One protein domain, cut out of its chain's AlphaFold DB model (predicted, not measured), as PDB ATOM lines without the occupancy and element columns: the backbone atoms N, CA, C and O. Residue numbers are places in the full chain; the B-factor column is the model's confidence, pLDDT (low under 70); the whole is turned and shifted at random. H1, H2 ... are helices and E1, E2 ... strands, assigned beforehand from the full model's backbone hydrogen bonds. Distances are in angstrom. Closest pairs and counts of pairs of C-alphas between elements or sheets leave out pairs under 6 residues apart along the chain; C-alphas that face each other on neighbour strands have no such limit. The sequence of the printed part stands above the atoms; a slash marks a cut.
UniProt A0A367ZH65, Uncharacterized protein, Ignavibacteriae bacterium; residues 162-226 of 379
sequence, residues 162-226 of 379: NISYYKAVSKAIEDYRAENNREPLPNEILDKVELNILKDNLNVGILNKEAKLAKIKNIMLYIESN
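Overview. This is residues 162 to 226 of the 379 residues of an uncharacterized protein of Ignavibacteriae bacterium (UniProt A0A367ZH65). Two helices cross at nearly a right angle, the first half of H1 packing on the second half of H2, and a small two-stranded hairpin, E1 and E2, makes one end of the longest axis. The other end of that axis lies just past the end of H1, where a long stretch with no named element, residues 181 to 195, folds back toward the hairpin. The printed part has 65 residues with two named helices and two named strands, in the order H1, E1, E2, H2; the sheet has the order E1 - E2 and is antiparallel, and the class is mixed, helices and strands. The whole is compact, with a radius of gyration of the C-alphas of 11.7 A, yet elongated in outline, with spans of 37 by 22 by 17 A.

Arrangement. H1, residues 162 to 180, and H2, residues 209 to 224, touch, with 7 pairs of C-alphas within 8 A. Their lines are about perpendicular, at 81 degrees. The closest C-alphas are those of Tyr 166 and Ile 219, 6.0 A apart; H1 touches H2 with residues 165 to 170 alone, and H2 touches H1 with residues 216 to 223 alone. E1, residues 196 to 199, and E2, residues 202 to 206, form a hairpin of antiparallel neighbours, with 140 degrees between their directions. Across this pair, N 197 and O 205 are 2.8 A apart and N 204 and O 197 are 3.0 A apart, both within hydrogen-bond range. The C-alphas of Asn 196 and Ile 206 face each other at 4.7 A. H1 and E2 are apart, and so are E1 and H2. In H1 every O i to N i+4 pair is within hydrogen-bond range; in H2 it is 10 of 12.

Along the chain. H1 begins with C-alpha 162 at (215.342, 217.572, 304.120) and runs 26.4 A to C-alpha 180 at (233.042, 220.629, 284.781). E1, residues 196 to 199, and E2, residues 202 to 206, are short strands of four and five residues. H2, residues 209 to 224, measures 22.2 A and ends with C-alpha 224 at (225.819, 209.197, 296.340).

Size, cuts and confidence. The two C-alphas farthest apart are those of Asn 181 and Asp 200, at 37.6 A. The printed part has no cut. The link from H1 to E1 is long, with 15 residues; the links from E1 to E2 and from E2 to H2 are tight, with 2 residues each. The mean pLDDT of the printed part is 87.3, and the model's confidence is low, under 70, at residues 198 to 202.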
ATOM      1  N   ASN A 162     214.347 218.520 304.627       90.31
ATOM      2  CA  ASN A 162     215.342 217.572 304.120       90.31
ATOM      3  C   ASN A 162     215.170 217.267 302.624       90.31
ATOM      4  O   ASN A 162     216.162 217.194 301.903       90.31
ATOM      5  N   ILE A 163     213.930 217.123 302.145       92.06
ATOM      6  CA  ILE A 163     213.655 216.885 300.724       92.06
ATOM      7  C   ILE A 163     213.878 218.148 299.889       92.06
ATOM      8  O   ILE A 163     214.382 218.056 298.769       92.06
ATOM      9  N   SER A 164     213.548 219.326 300.421       90.19
ATOM     10  CA  SER A 164     213.852 220.596 299.755       90.19
ATOM     11  C   SER A 164     215.364 220.765 299.558       90.19
ATOM     12  O   SER A 164     215.829 221.033 298.450       90.19
ATOM     13  N   TYR A 165     216.148 220.477 300.597       91.25
ATOM     14  CA  TYR A 165     217.608 220.504 300.531       91.25
ATOM     15  C   TYR A 165     218.182 219.449 299.595       91.25
ATOM     16  O   TYR A 165     219.078 219.762 298.818       91.25
ATOM     17  N   TYR A 166     217.640 218.229 299.615       93.81
ATOM     18  CA  TYR A 166     218.016 217.188 298.661       93.81
ATOM     19  C   TYR A 166     217.852 217.669 297.216       93.81
ATOM     20  O   TYR A 166     218.792 217.583 296.431       93.81
ATOM     21  N   LYS A 167     216.695 218.251 296.876       92.56
ATOM     22  CA  LYS A 167     216.427 218.785 295.530       92.56
ATOM     23  C   LYS A 167     217.395 219.916 295.156       92.56
ATOM     24  O   LYS A 167     217.911 219.919 294.042       92.56
ATOM     25  N   ALA A 168     217.657 220.849 296.073       92.19
ATOM     26  CA  ALA A 168     218.558 221.978 295.832       92.19
ATOM     27  C   ALA A 168     220.014 221.531 295.611       92.19
ATOM     28  O   ALA A 168     220.664 221.987 294.673       92.19
ATOM     29  N   VAL A 169     220.512 220.608 296.441       93.81
ATOM     30  CA  VAL A 169     221.873 220.064 296.324       93.81
ATOM     31  C   VAL A 169     222.003 219.181 295.083       93.81
ATOM     32  O   VAL A 169     222.969 219.338 294.346       93.81
ATOM     33  N   SER A 170     221.023 218.312 294.802       94.38
ATOM     34  CA  SER A 170     221.013 217.465 293.596       94.38
ATOM     35  C   SER A 170     221.107 218.306 292.328       94.38
ATOM     36  O   SER A 170     221.951 218.037 291.479       94.38
ATOM     37  N   LYS A 171     220.315 219.383 292.240       94.75
ATOM     38  CA  LYS A 171     220.371 220.308 291.106       94.75
ATOM     39  C   LYS A 171     221.742 220.978 290.980       94.75
ATOM     40  O   LYS A 171     222.307 221.002 289.896       94.75
ATOM     41  N   ALA A 172     222.312 221.476 292.079       94.12
ATOM     42  CA  ALA A 172     223.626 222.119 292.037       94.12
ATOM     43  C   ALA A 172     224.754 221.155 291.629       94.12
ATOM     44  O   ALA A 172     225.708 221.575 290.975       94.12
ATOM     45  N   ILE A 173     224.650 219.873 291.997       93.94
ATOM     46  CA  ILE A 173     225.574 218.825 291.549       93.94
ATOM     47  C   ILE A 173     225.414 218.573 290.048       93.94
ATOM     48  O   ILE A 173     226.417 218.521 289.342       93.94
ATOM     49  N   GLU A 174     224.182 218.445 289.552       94.06
ATOM     50  CA  GLU A 174     223.903 218.269 288.120       94.06
ATOM     51  C   GLU A 174     224.437 219.444 287.288       94.06
ATOM     52  O   GLU A 174     225.170 219.220 286.323       94.06
ATOM     53  N   ASP A 175     224.163 220.681 287.715       93.81
ATOM     54  CA  ASP A 175     224.658 221.903 287.071       93.81
ATOM     55  C   ASP A 175     226.201 221.940 287.079       93.81
ATOM     56  O   ASP A 175     226.840 222.239 286.068       93.81
ATOM     57  N   TYR A 176     226.838 221.566 288.197       94.31
ATOM     58  CA  TYR A 176     228.299 221.503 288.293       94.31
ATOM     59  C   TYR A 176     228.907 220.438 287.371       94.31
ATOM     60  O   TYR A 176     229.913 220.707 286.708       94.31
ATOM     61  N   ARG A 177     228.309 219.239 287.319       93.88
ATOM     62  CA  ARG A 177     228.750 218.142 286.446       93.88
ATOM     63  C   ARG A 177     228.638 218.533 284.976       93.88
ATOM     64  O   ARG A 177     229.555 218.229 284.221       93.88
ATOM     65  N   ALA A 178     227.569 219.231 284.591       93.69
ATOM     66  CA  ALA A 178     227.378 219.718 283.226       93.69
ATOM     67  C   ALA A 178     228.455 220.733 282.802       93.69
ATOM     68  O   ALA A 178     228.874 220.740 281.648       93.69
ATOM     69  N   GLU A 179     228.929 221.566 283.733       94.81
ATOM     70  CA  GLU A 179     229.973 222.567 283.476       94.81
ATOM     71  C   GLU A 179     231.401 221.989 283.521       94.81
ATOM     72  O   GLU A 179     232.264 222.421 282.760       94.81
ATOM     73  N   ASN A 180     231.673 221.036 284.421       94.06
ATOM     74  CA  ASN A 180     233.042 220.629 284.781       94.06
ATOM     75  C   ASN A 180     233.374 219.161 284.462       94.06
ATOM     76  O   ASN A 180     234.512 218.744 284.675       94.06
ATOM     77  N   ASN A 181     232.407 218.366 283.982       92.50
ATOM     78  CA  ASN A 181     232.549 216.934 283.681       92.50
ATOM     79  C   ASN A 181     233.144 216.091 284.830       92.50
ATOM     80  O   ASN A 181     233.824 215.091 284.594       92.50
ATOM     81  N   ARG A 182     232.898 216.478 286.089       92.75
ATOM     82  CA  ARG A 182     233.333 215.729 287.278       92.75
ATOM     83  C   ARG A 182     232.399 215.929 288.464       92.75
ATOM     84  O   ARG A 182     231.627 216.885 288.496       92.75
ATOM     85  N   GLU A 183     232.537 215.061 289.462       90.56
ATOM     86  CA  GLU A 183     231.869 215.219 290.754       90.56
ATOM     87  C   GLU A 183     232.410 216.439 291.525       90.56
ATOM     88  O   GLU A 183     233.635 216.634 291.582       90.56
ATOM     89  N   PRO A 184     231.533 217.273 292.113       92.94
ATOM     90  CA  PRO A 184     231.950 218.368 292.978       92.94
ATOM     91  C   PRO A 184     232.313 217.889 294.387       92.94
ATOM     92  O   PRO A 184     231.705 216.972 294.934       92.94
ATOM     93  N   LEU A 185     233.233 218.599 295.033       92.56
ATOM     94  CA  LEU A 185     233.408 218.563 296.482       92.56
ATOM     95  C   LEU A 185     232.358 219.461 297.171       92.56
ATOM     96  O   LEU A 185     231.943 220.469 296.593       92.56
ATOM     97  N   PRO A 186     231.987 219.198 298.443       91.75
ATOM     98  CA  PRO A 186     230.983 219.994 299.164       91.75
ATOM     99  C   PRO A 186     231.246 221.510 299.173       91.75
ATOM    100  O   PRO A 186     230.313 222.308 299.105       91.75
ATOM    101  N   ASN A 187     232.518 221.917 299.229       91.88
ATOM    102  CA  ASN A 187     232.919 223.327 299.218       91.88
ATOM    103  C   ASN A 187     232.689 224.010 297.859       91.88
ATOM    104  O   ASN A 187     232.521 225.223 297.821       91.88
ATOM    105  N   GLU A 188     232.681 223.257 296.757       90.25
ATOM    106  CA  GLU A 188     232.613 223.796 295.388       90.25
ATOM    107  C   GLU A 188     231.186 224.160 294.970       90.25
ATOM    108  O   GLU A 188     230.980 225.020 294.117       90.25
ATOM    109  N   ILE A 189     230.193 223.534 295.604       90.94
ATOM    110  CA  ILE A 189     228.767 223.835 295.413       90.94
ATOM    111  C   ILE A 189     228.194 224.694 296.545       90.94
ATOM    112  O   ILE A 189     227.032 225.096 296.486       90.94
ATOM    113  N   LEU A 190     229.001 225.013 297.562       89.06
ATOM    114  CA  LEU A 190     228.567 225.754 298.745       89.06
ATOM    115  C   LEU A 190     227.954 227.108 298.387       89.06
ATOM    116  O   LEU A 190     226.938 227.478 298.966       89.06
ATOM    117  N   ASP A 191     228.535 227.828 297.432       85.38
ATOM    118  CA  ASP A 191     228.052 229.152 297.028       85.38
ATOM    119  C   ASP A 191     226.928 229.074 295.977       85.38
ATOM    120  O   ASP A 191     226.203 230.046 295.788       85.38
ATOM    121  N   LYS A 192     226.727 227.906 295.344       83.00
ATOM    122  CA  LYS A 192     225.683 227.669 294.330       83.00
ATOM    123  C   LYS A 192     224.341 227.216 294.917       83.00
ATOM    124  O   LYS A 192     223.306 227.373 294.277       83.00
ATOM    125  N   VAL A 193     224.340 226.633 296.114       84.38
ATOM    126  CA  VAL A 193     223.122 226.124 296.763       84.38
ATOM    127  C   VAL A 193     222.575 227.178 297.719       84.38
ATOM    128  O   VAL A 193     223.279 227.570 298.636       84.38
ATOM    129  N   GLU A 194     221.321 227.599 297.612       80.06
ATOM    130  CA  GLU A 194     220.676 228.389 298.673       80.06
ATOM    131  C   GLU A 194     219.914 227.461 299.625       80.06
ATOM    132  O   GLU A 194     218.920 226.842 299.247       80.06
ATOM    133  N   LEU A 195     220.394 227.337 300.869       80.44
ATOM    134  CA  LEU A 195     219.714 226.575 301.920       80.44
ATOM    135  C   LEU A 195     219.093 227.547 302.927       80.44
ATOM    136  O   LEU A 195     219.789 228.170 303.734       80.44
ATOM    137  N   ASN A 196     217.773 227.664 302.852       79.50
ATOM    138  CA  ASN A 196     216.964 228.475 303.754       79.50
ATOM    139  C   ASN A 196     216.573 227.666 304.989       79.50
ATOM    140  O   ASN A 196     216.202 226.502 304.858       79.50
ATOM    141  N   ILE A 197     216.606 228.276 306.168       74.19
ATOM    142  CA  ILE A 197     216.039 227.701 307.387       74.19
ATOM    143  C   ILE A 197     214.522 227.734 307.226       74.19
ATOM    144  O   ILE A 197     213.928 228.807 307.084       74.19
ATOM    145  N   LEU A 198     213.898 226.560 307.244       69.44
ATOM    146  CA  LEU A 198     212.451 226.434 307.130       69.44
ATOM    147  C   LEU A 198     211.861 226.156 308.510       69.44
ATOM    148  O   LEU A 198     212.171 225.145 309.133       69.44
ATOM    149  N   LYS A 199     210.977 227.037 308.980       68.50
ATOM    150  CA  LYS A 199     210.129 226.782 310.148       68.50
ATOM    151  C   LYS A 199     208.681 226.803 309.690       68.50
ATOM    152  O   LYS A 199     208.239 227.803 309.139       68.50
ATOM    153  N   ASP A 200     207.969 225.692 309.866       63.12
ATOM    154  CA  ASP A 200     206.571 225.544 309.428       63.12
ATOM    155  C   ASP A 200     206.370 225.894 307.938       63.12
ATOM    156  O   ASP A 200     205.403 226.547 307.554       63.12
ATOM    157  N   ASN A 201     207.319 225.483 307.086       62.22
ATOM    158  CA  ASN A 201     207.388 225.799 305.650       62.22
ATOM    159  C   ASN A 201     207.585 227.289 305.305       62.22
ATOM    160  O   ASN A 201     207.516 227.660 304.133       62.22
ATOM    161  N   LEU A 202     207.881 228.140 306.288       69.75
ATOM    162  CA  LEU A 202     208.237 229.541 306.084       69.75
ATOM    163  C   LEU A 202     209.751 229.719 306.178       69.75
ATOM    164  O   LEU A 202     210.405 229.178 307.071       69.75
ATOM    165  N   ASN A 203     210.310 230.501 305.254       72.69
ATOM    166  CA  ASN A 203     211.714 230.886 305.306       72.69
ATOM    167  C   ASN A 203     211.924 231.870 306.463       72.69
ATOM    168  O   ASN A 203     211.416 232.990 306.424       72.69
ATOM    169  N   VAL A 204     212.659 231.442 307.488       76.44
ATOM    170  CA  VAL A 204     212.957 232.257 308.676       76.44
ATOM    171  C   VAL A 204     214.400 232.763 308.706       76.44
ATOM    172  O   VAL A 204     214.775 233.479 309.632       76.44
ATOM    173  N   GLY A 205     215.217 232.426 307.705       75.81
ATOM    174  CA  GLY A 205     216.595 232.894 307.609       75.81
ATOM    175  C   GLY A 205     217.471 232.020 306.718       75.81
ATOM    176  O   GLY A 205     217.034 231.014 306.172       75.81
ATOM    177  N   ILE A 206     218.743 232.395 306.597       74.38
ATOM    178  CA  ILE A 206     219.738 231.666 305.803       74.38
ATOM    179  C   ILE A 206     220.665 230.917 306.764       74.38
ATOM    180  O   ILE A 206     221.085 231.469 307.785       74.38
ATOM    181  N   LEU A 207     220.990 229.662 306.448       76.81
ATOM    182  CA  LEU A 207     221.983 228.900 307.206       76.81
ATOM    183  C   LEU A 207     223.349 229.598 307.149       76.81
ATOM    184  O   LEU A 207     223.804 230.016 306.082       76.81
ATOM    185  N   ASN A 208     224.037 229.681 308.292       84.94
ATOM    186  CA  ASN A 208     225.420 230.152 308.308       84.94
ATOM    187  C   ASN A 208     226.316 229.221 307.462       84.94
ATOM    188  O   ASN A 208     225.981 228.064 307.200       84.94
ATOM    189  N   LYS A 209     227.475 229.725 307.025       85.56
ATOM    190  CA  LYS A 209     228.347 229.008 306.077       85.56
ATOM    191  C   LYS A 209     228.761 227.617 306.579       85.56
ATOM    192  O   LYS A 209     228.772 226.667 305.800       85.56
ATOM    193  N   GLU A 210     229.047 227.486 307.874       86.94
ATOM    194  CA  GLU A 210     229.443 226.218 308.497       86.94
ATOM    195  C   GLU A 210     228.299 225.196 308.551       86.94
ATOM    196  O   GLU A 210     228.481 224.057 308.122       86.94
ATOM    197  N   ALA A 211     227.102 225.583 309.013       85.12
ATOM    198  CA  ALA A 211     225.958 224.671 309.058       85.12
ATOM    199  C   ALA A 211     225.478 224.306 307.651       85.12
ATOM    200  O   ALA A 211     225.107 223.160 307.404       85.12
ATOM    201  N   LYS A 212     225.549 225.253 306.709       87.62
ATOM    202  CA  LYS A 212     225.278 225.013 305.291       87.62
ATOM    203  C   LYS A 212     226.221 223.951 304.726       87.62
ATOM    204  O   LYS A 212     225.752 222.985 304.133       87.62
ATOM    205  N   LEU A 213     227.528 224.078 304.967       90.88
ATOM    206  CA  LEU A 213     228.517 223.092 304.536       90.88
ATOM    207  C   LEU A 213     228.273 221.717 305.172       90.88
ATOM    208  O   LEU A 213     228.287 220.704 304.473       90.88
ATOM    209  N   ALA A 214     228.003 221.671 306.480       90.69
ATOM    210  CA  ALA A 214     227.678 220.429 307.175       90.69
ATOM    211  C   ALA A 214     226.425 219.760 306.586       90.69
ATOM    212  O   ALA A 214     226.399 218.540 306.400       90.69
ATOM    213  N   LYS A 215     225.408 220.557 306.238       91.12
ATOM    214  CA  LYS A 215     224.171 220.056 305.643       91.12
ATOM    215  C   LYS A 215     224.380 219.550 304.220       91.12
ATOM    216  O   LYS A 215     223.909 218.460 303.916       91.12
ATOM    217  N   ILE A 216     225.124 220.278 303.386       92.38
ATOM    218  CA  ILE A 216     225.500 219.824 302.038       92.38
ATOM    219  C   ILE A 216     226.247 218.495 302.129       92.38
ATOM    220  O   ILE A 216     225.846 217.537 301.478       92.38
ATOM    221  N   LYS A 217     227.265 218.404 302.997       93.38
ATOM    222  CA  LYS A 217     228.023 217.164 303.207       93.38
ATOM    223  C   LYS A 217     227.109 216.003 303.596       93.38
ATOM    224  O   LYS A 217     227.267 214.912 303.070       93.38
ATOM    225  N   ASN A 218     226.154 216.229 304.497       92.62
ATOM    226  CA  ASN A 218     225.205 215.195 304.899       92.62
ATOM    227  C   ASN A 218     224.273 214.775 303.749       92.62
ATOM    228  O   ASN A 218     224.097 213.583 303.537       92.62
ATOM    229  N   ILE A 219     223.715 215.727 302.994       93.75
ATOM    230  CA  ILE A 219     222.809 215.452 301.867       93.75
ATOM    231  C   ILE A 219     223.527 214.735 300.718       93.75
ATOM    232  O   ILE A 219     222.943 213.836 300.117       93.75
ATOM    233  N   MET A 220     224.789 215.077 300.443       93.94
ATOM    234  CA  MET A 220     225.592 214.408 299.415       93.94
ATOM    235  C   MET A 220     225.696 212.899 299.651       93.94
ATOM    236  O   MET A 220     225.561 212.150 298.692       93.94
ATOM    237  N   LEU A 221     225.789 212.441 300.906       92.94
ATOM    238  CA  LEU A 221     225.807 211.004 301.220       92.94
ATOM    239  C   LEU A 221     224.534 210.284 300.737       92.94
ATOM    240  O   LEU A 221     224.600 209.155 300.257       92.94
ATOM    241  N   TYR A 222     223.368 210.936 300.820       92.75
ATOM    242  CA  TYR A 222     222.102 210.372 300.332       92.75
ATOM    243  C   TYR A 222     222.001 210.395 298.803       92.75
ATOM    244  O   TYR A 222     221.325 209.546 298.226       92.75
ATOM    245  N   ILE A 223     222.645 211.363 298.144       91.81
ATOM    246  CA  ILE A 223     222.704 211.454 296.677       91.81
ATOM    247  C   ILE A 223     223.634 210.367 296.127       91.81
ATOM    248  O   ILE A 223     223.247 209.642 295.215       91.81
ATOM    249  N   GLU A 224     224.824 210.212 296.715       90.56
ATOM    250  CA  GLU A 224     225.819 209.197 296.340       90.56
ATOM    251  C   GLU A 224     225.259 207.772 296.459       90.56
ATOM    252  O   GLU A 224     225.449 206.950 295.566       90.56
ATOM    253  N   SER A 225     224.499 207.502 297.522       87.38
ATOM    254  CA  SER A 225     223.845 206.209 297.772       87.38
ATOM    255  C   SER A 225     222.459 206.062 297.127       87.38
ATOM    256  O   SER A 225     221.774 205.066 297.372       87.38
ATOM    257  N   ASN A 226     221.992 207.050 296.351       88.31
ATOM    258  CA  ASN A 226     220.647 207.093 295.759       88.31
ATOM    259  C   ASN A 226     219.504 206.798 296.768       88.31
ATOM    260  O   ASN A 226     218.478 206.203 296.434       88.31
TER     261      ASN A 226